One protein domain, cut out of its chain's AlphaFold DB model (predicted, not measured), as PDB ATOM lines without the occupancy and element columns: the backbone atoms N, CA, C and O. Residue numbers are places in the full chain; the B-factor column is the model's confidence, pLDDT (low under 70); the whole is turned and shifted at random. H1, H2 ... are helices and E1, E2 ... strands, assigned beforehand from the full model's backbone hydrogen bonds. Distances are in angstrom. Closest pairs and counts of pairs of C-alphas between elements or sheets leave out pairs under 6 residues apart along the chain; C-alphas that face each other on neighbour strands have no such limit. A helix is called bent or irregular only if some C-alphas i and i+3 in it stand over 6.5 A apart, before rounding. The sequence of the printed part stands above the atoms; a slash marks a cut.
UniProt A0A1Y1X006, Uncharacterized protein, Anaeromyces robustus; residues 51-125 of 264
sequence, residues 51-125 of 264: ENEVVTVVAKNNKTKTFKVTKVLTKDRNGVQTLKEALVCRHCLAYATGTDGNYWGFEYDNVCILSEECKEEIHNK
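Overview. This is residues 51 to 125 of the 264 residues of an uncharacterized protein of Anaeromyces robustus (UniProt A0A1Y1X006). A long, narrow ribbon of antiparallel strands, E1, E2 and E3, makes the length of the domain, and a small head made of the hairpin E4 and E5, the looping residues 84 to 102 and the short helix H1 lies to one side of it. The hairpin E4 and E5 sits between the ribbon and H1, and it meets the ribbon loosely, at a single pair of C-alphas within 8 A. The printed part has 75 residues with five named strands and one named helix, in the order E1 E2 E3 E4 E5 H1 along the chain; the class is mixed, helices and strands. One sheet runs E1 - E2 - E3 and the other E4 - E5, both antiparallel. The whole is only just loose, close to compact, with a radius of gyration of the C-alphas of 14.0 A, and elongated, spanning 45 by 29 by 23 A.

Along the chain. The longest strand by residues is E2, residues 64 to 75, which is 32.2 A from first to last C-alpha. E1, residues 51 to 58, is 21.7 A long; it runs from C-alpha 51 at (127.272, 168.441, 192.401) to C-alpha 58 at (116.166, 150.595, 197.802). E3, residues 81 to 83, is 6.4 A long. In the second sheet, E4 holds residues 103 to 107 over 13.2 A, and E5 holds residues 110 to 113 over 10.0 A. H1, residues 116 to 125, measures 14.4 A and ends with C-alpha 125 at (118.967, 143.974, 219.126); it is not bent.

Arrangement. E1, E2 and E3 form a meander, each strand the antiparallel neighbour of the one before. E2 is the inner strand, and E1 and E3 are the edge strands. The pairing is staggered: E2 pairs with E1 over residues 64 to 71 and with E3 over residues 73 to 75. E1 and E3 are apart. E1 and E2 are a hairpin, with 148 degrees between their directions; N 55 and O 67, and N 67 and O 55, are both within hydrogen-bond range at 3.0 A. E2 and E3 are a hairpin too, at 142 degrees, with N 82 and O 74 within range at 3.4 A. The closest C-alphas of E2 and E5 are those of Val 69 and Val 111, 7.9 A apart. E4 and E5 are a hairpin at 150 degrees; N 105 and O 112 are 2.8 A apart, and N 107 and O 110 are 2.9 A apart, both within range. Outside the named strands, residues 96 to 97 pair with residues 103 to 104 of E4, antiparallel. The closest C-alphas of E4 and H1 are those of Tyr 103 and Lys 119, 7.2 A apart. H1 is not on the sheet of E1, E2 and E3, and every O i to N i+4 pair within it is within hydrogen-bond range.

Size, cuts and confidence. The two C-alphas farthest apart are those of Asn 61 and Asn 78, at 44.9 A. The C-alphas of Glu 51 and Lys 125, the first and last printed, are 37.2 A apart. The printed part has no cut. The link from E3 to E4 is long, with 19 residues, 84 to 102; the links from E1 to E2, E2 to E3, E4 to E5 and E5 to H1 are tight. The mean pLDDT of the printed part is 72.4. Confidence is low, under 70, in 30 residues, namely 51 to 76 and 81 to 84, while E4 and E5 have means of 92 and 93.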
ATOM      1  N   GLU A  51     127.421 169.662 193.191       54.66
ATOM      2  CA  GLU A  51     127.272 168.441 192.401       54.66
ATOM      3  C   GLU A  51     126.142 167.591 192.988       54.66
ATOM      4  O   GLU A  51     126.175 167.141 194.136       54.66
ATOM      5  N   ASN A  52     125.095 167.398 192.187       43.41
ATOM      6  CA  ASN A  52     123.976 166.544 192.555       43.41
ATOM      7  C   ASN A  52     124.318 165.098 192.201       43.41
ATOM      8  O   ASN A  52     124.283 164.730 191.028       43.41
ATOM      9  N   GLU A  53     124.586 164.269 193.208       54.31
ATOM     10  CA  GLU A  53     124.678 162.826 193.020       54.31
ATOM     11  C   GLU A  53     123.352 162.173 193.415       54.31
ATOM     12  O   GLU A  53     122.771 162.422 194.477       54.31
ATOM     13  N   VAL A  54     122.822 161.349 192.516       48.19
ATOM     14  CA  VAL A  54     121.576 160.627 192.760       48.19
ATOM     15  C   VAL A  54     121.928 159.309 193.434       48.19
ATOM     16  O   VAL A  54     122.360 158.366 192.776       48.19
ATOM     17  N   VAL A  55     121.721 159.233 194.750       50.41
ATOM     18  CA  VAL A  55     121.880 157.985 195.498       50.41
ATOM     19  C   VAL A  55     120.523 157.303 195.560       50.41
ATOM     20  O   VAL A  55     119.557 157.782 196.162       50.41
ATOM     21  N   THR A  56     120.437 156.161 194.891       42.75
ATOM     22  CA  THR A  56     119.216 155.362 194.888       42.75
ATOM     23  C   THR A  56     119.288 154.387 196.051       42.75
ATOM     24  O   THR A  56     120.076 153.447 196.016       42.75
ATOM     25  N   VAL A  57     118.479 154.612 197.088       49.72
ATOM     26  CA  VAL A  57     118.370 153.680 198.214       49.72
ATOM     27  C   VAL A  57     117.108 152.848 198.012       49.72
ATOM     28  O   VAL A  57     115.991 153.364 197.920       49.72
ATOM     29  N   VAL A  58     117.284 151.535 197.907       45.06
ATOM     30  CA  VAL A  58     116.166 150.595 197.802       45.06
ATOM     31  C   VAL A  58     115.738 150.224 199.219       45.06
ATOM     32  O   VAL A  58     116.509 149.629 199.965       45.06
ATOM     33  N   ALA A  59     114.526 150.619 199.615       45.12
ATOM     34  CA  ALA A  59     113.975 150.274 200.921       45.12
ATOM     35  C   ALA A  59     113.396 148.845 200.930       45.12
ATOM     36  O   ALA A  59     112.984 148.329 199.890       45.12
ATOM     37  N   LYS A  60     113.284 148.254 202.131       38.44
ATOM     38  CA  LYS A  60     112.824 146.873 202.426       38.44
ATOM     39  C   LYS A  60     111.480 146.435 201.812       38.44
ATOM     40  O   LYS A  60     111.122 145.274 201.908       38.44
ATOM     41  N   ASN A  61     110.695 147.332 201.221       43.41
ATOM     42  CA  ASN A  61     109.362 147.042 200.675       43.41
ATOM     43  C   ASN A  61     109.279 147.183 199.146       43.41
ATOM     44  O   ASN A  61     108.195 147.434 198.618       43.41
ATOM     45  N   ASN A  62     110.408 147.097 198.432       42.72
ATOM     46  CA  ASN A  62     110.500 147.364 196.991       42.72
ATOM     47  C   ASN A  62     110.004 148.761 196.569       42.72
ATOM     48  O   ASN A  62     109.853 149.028 195.377       42.72
ATOM     49  N   LYS A  63     109.787 149.693 197.512       40.78
ATOM     50  CA  LYS A  63     109.651 151.109 197.171       40.78
ATOM     51  C   LYS A  63     111.048 151.682 197.034       40.78
ATOM     52  O   LYS A  63     111.748 151.929 198.016       40.78
ATOM     53  N   THR A  64     111.448 151.898 195.791       42.25
ATOM     54  CA  THR A  64     112.637 152.677 195.475       42.25
ATOM     55  C   THR A  64     112.377 154.109 195.919       42.25
ATOM     56  O   THR A  64     111.485 154.776 195.389       42.25
ATOM     57  N   LYS A  65     113.114 154.580 196.928       51.28
ATOM     58  CA  LYS A  65     113.096 155.990 197.302       51.28
ATOM     59  C   LYS A  65     114.411 156.575 196.817       51.28
ATOM     60  O   LYS A  65     115.486 156.271 197.319       51.28
ATOM     61  N   THR A  66     114.316 157.346 195.747       47.41
ATOM     62  CA  THR A  66     115.471 158.016 195.164       47.41
ATOM     63  C   THR A  66     115.761 159.244 196.005       47.41
ATOM     64  O   THR A  66     114.893 160.107 196.150       47.41
ATOM     65  N   PHE A  67     116.965 159.325 196.560       53.97
ATOM     66  CA  PHE A  67     117.392 160.483 197.325       53.97
ATOM     67  C   PHE A  67     118.382 161.272 196.476       53.97
ATOM     68  O   PHE A  67     119.347 160.734 195.934       53.97
ATOM     69  N   LYS A  68     118.132 162.572 196.340       49.66
ATOM     70  CA  LYS A  68     119.180 163.477 195.881       49.66
ATOM     71  C   LYS A  68     120.090 163.696 197.074       49.66
ATOM     72  O   LYS A  68     119.688 164.351 198.032       49.66
ATOM     73  N   VAL A  69     121.271 163.093 197.037       49.81
ATOM     74  CA  VAL A  69     122.304 163.401 198.015       49.81
ATOM     75  C   VAL A  69     123.057 164.578 197.437       49.81
ATOM     76  O   VAL A  69     123.798 164.464 196.463       49.81
ATOM     77  N   THR A  70     122.815 165.745 198.015       48.00
ATOM     78  CA  THR A  70     123.616 166.917 197.703       48.00
ATOM     79  C   THR A  70     124.991 166.675 198.307       48.00
ATOM     80  O   THR A  70     125.174 166.821 199.518       48.00
ATOM     81  N   LYS A  71     125.965 166.269 197.484       53.53
ATOM     82  CA  LYS A  71     127.365 166.320 197.895       53.53
ATOM     83  C   LYS A  71     127.716 167.794 198.011       53.53
ATOM     84  O   LYS A  71     127.947 168.483 197.025       53.53
ATOM     85  N   VAL A  72     127.682 168.301 199.238       49.34
ATOM     86  CA  VAL A  72     128.149 169.653 199.516       49.34
ATOM     87  C   VAL A  72     129.669 169.582 199.505       49.34
ATOM     88  O   VAL A  72     130.284 169.179 200.488       49.34
ATOM     89  N   LEU A  73     130.269 169.925 198.370       52.16
ATOM     90  CA  LEU A  73     131.705 170.134 198.276       52.16
ATOM     91  C   LEU A  73     132.013 171.458 198.973       52.16
ATOM     92  O   LEU A  73     131.742 172.539 198.451       52.16
ATOM     93  N   THR A  74     132.551 171.383 200.185       51.75
ATOM     94  CA  THR A  74     133.116 172.557 200.844       51.75
ATOM     95  C   THR A  74     134.552 172.717 200.367       51.75
ATOM     96  O   THR A  74     135.390 171.853 200.618       51.75
ATOM     97  N   LYS A  75     134.838 173.812 199.656       60.69
ATOM     98  CA  LYS A  75     136.216 174.252 199.423       60.69
ATOM     99  C   LYS A  75     136.723 174.899 200.703       60.69
ATOM    100  O   LYS A  75     136.106 175.839 201.206       60.69
ATOM    101  N   ASP A  76     137.835 174.400 201.229       68.38
ATOM    102  CA  ASP A  76     138.561 175.128 202.262       68.38
ATOM    103  C   ASP A  76     139.187 176.416 201.680       68.38
ATOM    104  O   ASP A  76     139.117 176.694 200.478       68.38
ATOM    105  N   ARG A  77     139.820 177.232 202.533       77.50
ATOM    106  CA  ARG A  77     140.491 178.474 202.097       77.50
ATOM    107  C   ARG A  77     141.642 178.239 201.109       77.50
ATOM    108  O   ARG A  77     142.083 179.196 200.481       77.50
ATOM    109  N   ASN A  78     142.103 177.000 200.962       85.38
ATOM    110  CA  ASN A  78     143.161 176.603 200.040       85.38
ATOM    111  C   ASN A  78     142.600 176.005 198.735       85.38
ATOM    112  O   ASN A  78     143.372 175.595 197.871       85.38
ATOM    113  N   GLY A  79     141.272 175.947 198.574       79.56
ATOM    114  CA  GLY A  79     140.621 175.342 197.415       79.56
ATOM    115  C   GLY A  79     140.652 173.810 197.408       79.56
ATOM    116  O   GLY A  79     140.305 173.210 196.390       79.56
ATOM    117  N   VAL A  80     141.035 173.171 198.517       77.00
ATOM    118  CA  VAL A  80     140.980 171.716 198.665       77.00
ATOM    119  C   VAL A  80     139.524 171.328 198.895       77.00
ATOM    120  O   VAL A  80     138.882 171.776 199.847       77.00
ATOM    121  N   GLN A  81     138.984 170.517 197.988       58.41
ATOM    122  CA  GLN A  81     137.670 169.909 198.156       58.41
ATOM    123  C   GLN A  81     137.780 168.803 199.202       58.41
ATOM    124  O   GLN A  81     138.322 167.730 198.934       58.41
ATOM    125  N   THR A  82     137.264 169.057 200.396       51.38
ATOM    126  CA  THR A  82     137.034 168.008 201.385       51.38
ATOM    127  C   THR A  82     135.607 167.503 201.236       51.38
ATOM    128  O   THR A  82     134.648 168.277 201.157       51.38
ATOM    129  N   LEU A  83     135.466 166.180 201.136       60.81
ATOM    130  CA  LEU A  83     134.165 165.525 201.147       60.81
ATOM    131  C   LEU A  83     133.528 165.839 202.505       60.81
ATOM    132  O   LEU A  83     134.085 165.459 203.534       60.81
ATOM    133  N   LYS A  84     132.415 166.581 202.519       63.75
ATOM    134  CA  LYS A  84     131.730 166.930 203.766       63.75
ATOM    135  C   LYS A  84     131.400 165.642 204.514       63.75
ATOM    136  O   LYS A  84     130.754 164.757 203.950       63.75
ATOM    137  N   GLU A  85     131.895 165.552 205.747       76.81
ATOM    138  CA  GLU A  85     131.649 164.435 206.655       76.81
ATOM    139  C   GLU A  85     130.153 164.120 206.650       76.81
ATOM    140  O   GLU A  85     129.312 165.008 206.831       76.81
ATOM    141  N   ALA A  86     129.814 162.870 206.345       81.38
ATOM    142  CA  ALA A  86     128.428 162.447 206.363       81.38
ATOM    143  C   ALA A  86     127.861 162.671 207.772       81.38
ATOM    144  O   ALA A  86     128.523 162.390 208.770       81.38
ATOM    145  N   LEU A  87     126.634 163.193 207.849       91.69
ATOM    146  CA  LEU A  87     125.933 163.392 209.118       91.69
ATOM    147  C   LEU A  87     125.878 162.071 209.892       91.69
ATOM    148  O   LEU A  87     125.601 161.036 209.294       91.69
ATOM    149  N   VAL A  88     126.103 162.103 211.204       94.56
ATOM    150  CA  VAL A  88     125.976 160.920 212.067       94.56
ATOM    151  C   VAL A  88     124.561 160.862 212.648       94.56
ATOM    152  O   VAL A  88     124.065 161.872 213.152       94.56
ATOM    153  N   CYS A  89     123.896 159.708 212.564       94.88
ATOM    154  CA  CYS A  89     122.549 159.520 213.112       94.88
ATOM    155  C   CYS A  89     122.568 159.540 214.647       94.88
ATOM    156  O   CYS A  89     123.472 158.978 215.264       94.88
ATOM    157  N   ARG A  90     121.546 160.135 215.271       94.12
ATOM    158  CA  ARG A  90     121.352 160.151 216.731       94.12
ATOM    159  C   ARG A  90     120.681 158.882 217.262       94.12
ATOM    160  O   ARG A  90     120.894 158.531 218.415       94.12
ATOM    161  N   HIS A  91     119.867 158.216 216.450       94.31
ATOM    162  CA  HIS A  91     119.170 156.976 216.769       94.31
ATOM    163  C   HIS A  91     119.725 155.815 215.943       94.31
ATOM    164  O   HIS A  91     120.031 155.939 214.755       94.31
ATOM    165  N   CYS A  92     119.755 154.637 216.562       94.56
ATOM    166  CA  CYS A  92     120.331 153.429 215.985       94.56
ATOM    167  C   CYS A  92     119.344 152.654 215.093       94.56
ATOM    168  O   CYS A  92     119.079 151.469 215.295       94.56
ATOM    169  N   LEU A  93     118.756 153.339 214.105       90.81
ATOM    170  CA  LEU A  93     117.807 152.763 213.146       90.81
ATOM    171  C   LEU A  93     118.443 152.630 211.755       90.81
ATOM    172  O   LEU A  93     118.447 153.572 210.963       90.81
ATOM    173  N   ALA A  94     118.953 151.434 211.447       91.38
ATOM    174  CA  ALA A  94     119.470 151.108 210.119       91.38
ATOM    175  C   ALA A  94     118.349 150.853 209.108       91.38
ATOM    176  O   ALA A  94     117.512 149.963 209.282       91.38
ATOM    177  N   TYR A  95     118.393 151.599 208.006       89.31
ATOM    178  CA  TYR A  95     117.518 151.408 206.850       89.31
ATOM    179  C   TYR A  95     118.239 150.722 205.690       89.31
ATOM    180  O   TYR A  95     117.601 149.997 204.927       89.31
ATOM    181  N   ALA A  96     119.552 150.927 205.574       86.06
ATOM    182  CA  ALA A  96     120.394 150.321 204.553       86.06
ATOM    183  C   ALA A  96     121.815 150.075 205.082       86.06
ATOM    184  O   ALA A  96     122.234 150.666 206.078       86.06
ATOM    185  N   THR A  97     122.564 149.229 204.383       85.69
ATOM    186  CA  THR A  97     124.012 149.071 204.561       85.69
ATOM    187  C   THR A  97     124.676 149.492 203.258       85.69
ATOM    188  O   THR A  97     124.283 149.026 202.187       85.69
ATOM    189  N   GLY A  98     125.624 150.420 203.339       81.56
ATOM    190  CA  GLY A  98     126.337 150.937 202.181       81.56
ATOM    191  C   GLY A  98     127.371 149.940 201.668       81.56
ATOM    192  O   GLY A  98     127.744 148.979 202.345       81.56
ATOM    193  N   THR A  99     127.868 150.177 200.454       72.12
ATOM    194  CA  THR A  99     128.978 149.399 199.874       72.12
ATOM    195  C   THR A  99     130.292 149.594 200.631       72.12
ATOM    196  O   THR A  99     131.211 148.797 200.490       72.12
ATOM    197  N   ASP A 100     130.376 150.653 201.434       77.50
ATOM    198  CA  ASP A 100     131.457 150.949 202.373       77.50
ATOM    199  C   ASP A 100     131.375 150.124 203.672       77.50
ATOM    200  O   ASP A 100     132.249 150.231 204.527       77.50
ATOM    201  N   GLY A 101     130.328 149.308 203.839       78.31
ATOM    202  CA  GLY A 101     130.091 148.514 205.044       78.31
ATOM    203  C   GLY A 101     129.523 149.314 206.219       78.31
ATOM    204  O   GLY A 101     129.269 148.737 207.278       78.31
ATOM    205  N   ASN A 102     129.281 150.616 206.051       87.81
ATOM    206  CA  ASN A 102     128.607 151.418 207.062       87.81
ATOM    207  C   ASN A 102     127.098 151.179 207.025       87.81
ATOM    208  O   ASN A 102     126.511 150.916 205.973       87.81
ATOM    209  N   TYR A 103     126.449 151.301 208.180       88.31
ATOM    210  CA  TYR A 103     124.995 151.341 208.230       88.31
ATOM    211  C   TYR A 103     124.527 152.775 208.020       88.31
ATOM    212  O   TYR A 103     125.093 153.714 208.577       88.31
ATOM    213  N   TRP A 104     123.462 152.922 207.242       92.81
ATOM    214  CA  TRP A 104     122.866 154.203 206.908       92.81
ATOM    215  C   TRP A 104     121.458 154.293 207.489       92.81
ATOM    216  O   TRP A 104     120.638 153.373 207.361       92.81
ATOM    217  N   GLY A 105     121.207 155.413 208.153       94.12
ATOM    218  CA  GLY A 105     119.936 155.785 208.744       94.12
ATOM    219  C   GLY A 105     119.283 156.956 208.015       94.12
ATOM    220  O   GLY A 105     119.823 157.517 207.057       94.12
ATOM    221  N   PHE A 106     118.095 157.324 208.483       92.69
ATOM    222  CA  PHE A 106     117.376 158.494 207.997       92.69
ATOM    223  C   PHE A 106     116.773 159.248 209.179       92.69
ATOM    224  O   PHE A 106     115.945 158.694 209.904       92.69
ATOM    225  N   GLU A 107     117.184 160.500 209.368       93.62
ATOM    226  CA  GLU A 107     116.752 161.348 210.479       93.62
ATOM    227  C   GLU A 107     116.562 162.786 210.034       93.62
ATOM    228  O   GLU A 107     117.404 163.337 209.330       93.62
ATOM    229  N   TYR A 108     115.470 163.412 210.480       91.75
ATOM    230  CA  TYR A 108     115.171 164.814 210.172       91.75
ATOM    231  C   TYR A 108     115.304 165.127 208.669       91.75
ATOM    232  O   TYR A 108     115.944 166.102 208.285       91.75
ATOM    233  N   ASP A 109     114.773 164.240 207.823       89.62
ATOM    234  CA  ASP A 109     114.852 164.296 206.356       89.62
ATOM    235  C   ASP A 109     116.261 164.225 205.737       89.62
ATOM    236  O   ASP A 109     116.432 164.445 204.536       89.62
ATOM    237  N   ASN A 110     117.268 163.844 206.524       90.69
ATOM    238  CA  ASN A 110     118.643 163.673 206.081       90.69
ATOM    239  C   ASN A 110     119.078 162.207 206.149       90.69
ATOM    240  O   ASN A 110     118.747 161.466 207.076       90.69
ATOM    241  N   VAL A 111     119.869 161.801 205.157       91.31
ATOM    242  CA  VAL A 111     120.606 160.535 205.185       91.31
ATOM    243  C   VAL A 111     121.806 160.714 206.111       91.31
ATOM    244  O   VAL A 111     122.543 161.692 205.988       91.31
ATOM    245  N   CYS A 112     122.000 159.776 207.030       94.31
ATOM    246  CA  CYS A 112     123.082 159.823 208.006       94.31
ATOM    247  C   CYS A 112     123.769 158.456 208.134       94.31
ATOM    248  O   CYS A 112     123.159 157.417 207.880       94.31
ATOM    249  N   ILE A 113     125.048 158.452 208.502       94.25
ATOM    250  CA  ILE A 113     125.809 157.254 208.857       94.25
ATOM    251  C   ILE A 113     125.547 156.944 210.330       94.25
ATOM    252  O   ILE A 113     125.552 157.830 211.180       94.25
ATOM    253  N   LEU A 114     125.310 155.681 210.651       93.69
ATOM    254  CA  LEU A 114     125.185 155.236 212.035       93.69
ATOM    255  C   LEU A 114     126.564 155.166 212.692       93.69
ATOM    256  O   LEU A 114     127.510 154.643 212.099       93.69
ATOM    257  N   SER A 115     126.658 155.679 213.919       94.31
ATOM    258  CA  SER A 115     127.888 155.627 214.709       94.31
ATOM    259  C   SER A 115     128.289 154.183 215.039       94.31
ATOM    260  O   SER A 115     127.467 153.268 214.944       94.31
ATOM    261  N   GLU A 116     129.547 153.960 215.434       88.75
ATOM    262  CA  GLU A 116     130.028 152.626 215.831       88.75
ATOM    263  C   GLU A 116     129.234 152.056 217.016       88.75
ATOM    264  O   GLU A 116     128.884 150.876 217.007       88.75
ATOM    265  N   GLU A 117     128.829 152.900 217.971       91.00
ATOM    266  CA  GLU A 117     127.976 152.486 219.093       91.00
ATOM    267  C   GLU A 117     126.629 151.947 218.594       91.00
ATOM    268  O   GLU A 117     126.136 150.922 219.070       91.00
ATOM    269  N   CYS A 118     126.051 152.586 217.573       91.25
ATOM    270  CA  CYS A 118     124.830 152.096 216.951       91.25
ATOM    271  C   CYS A 118     125.028 150.782 216.204       91.25
ATOM    272  O   CYS A 118     124.101 149.971 216.165       91.25
ATOM    273  N   LYS A 119     126.205 150.540 215.613       85.81
ATOM    274  CA  LYS A 119     126.496 149.243 214.988       85.81
ATOM    275  C   LYS A 119     126.423 148.142 216.038       85.81
ATOM    276  O   LYS A 119     125.759 147.134 215.801       85.81
ATOM    277  N   GLU A 120     127.022 148.353 217.208       82.88
ATOM    278  CA  GLU A 120     126.937 147.410 218.326       82.88
ATOM    279  C   GLU A 120     125.497 147.222 218.821       82.88
ATOM    280  O   GLU A 120     125.062 146.082 218.992       82.88
ATOM    281  N   GLU A 121     124.716 148.296 218.985       86.38
ATOM    282  CA  GLU A 121     123.314 148.190 219.417       86.38
ATOM    283  C   GLU A 121     122.463 147.415 218.407       86.38
ATOM    284  O   GLU A 121     121.733 146.494 218.784       86.38
ATOM    285  N   ILE A 122     122.574 147.745 217.118       82.88
ATOM    286  CA  ILE A 122     121.865 147.042 216.049       82.88
ATOM    287  C   ILE A 122     122.255 145.568 216.081       82.88
ATOM    288  O   ILE A 122     121.380 144.702 216.077       82.88
ATOM    289  N   HIS A 123     123.550 145.266 216.206       73.44
ATOM    290  CA  HIS A 123     124.012 143.897 216.376       73.44
ATOM    291  C   HIS A 123     123.384 143.229 217.612       73.44
ATOM    292  O   HIS A 123     122.953 142.084 217.511       73.44
ATOM    293  N   ASN A 124     123.243 143.908 218.744       76.56
ATOM    294  CA  ASN A 124     122.690 143.318 219.967       76.56
ATOM    295  C   ASN A 124     121.159 143.159 219.952       76.56
ATOM    296  O   ASN A 124     120.627 142.299 220.651       76.56
ATOM    297  N   LYS A 125     120.439 143.957 219.155       75.88
ATOM    298  CA  LYS A 125     118.967 143.974 219.126       75.88
ATOM    299  C   LYS A 125     118.351 142.876 218.261       75.88
ATOM    300  O   LYS A 125     117.175 142.550 218.425       75.88
TER     301      LYS A 125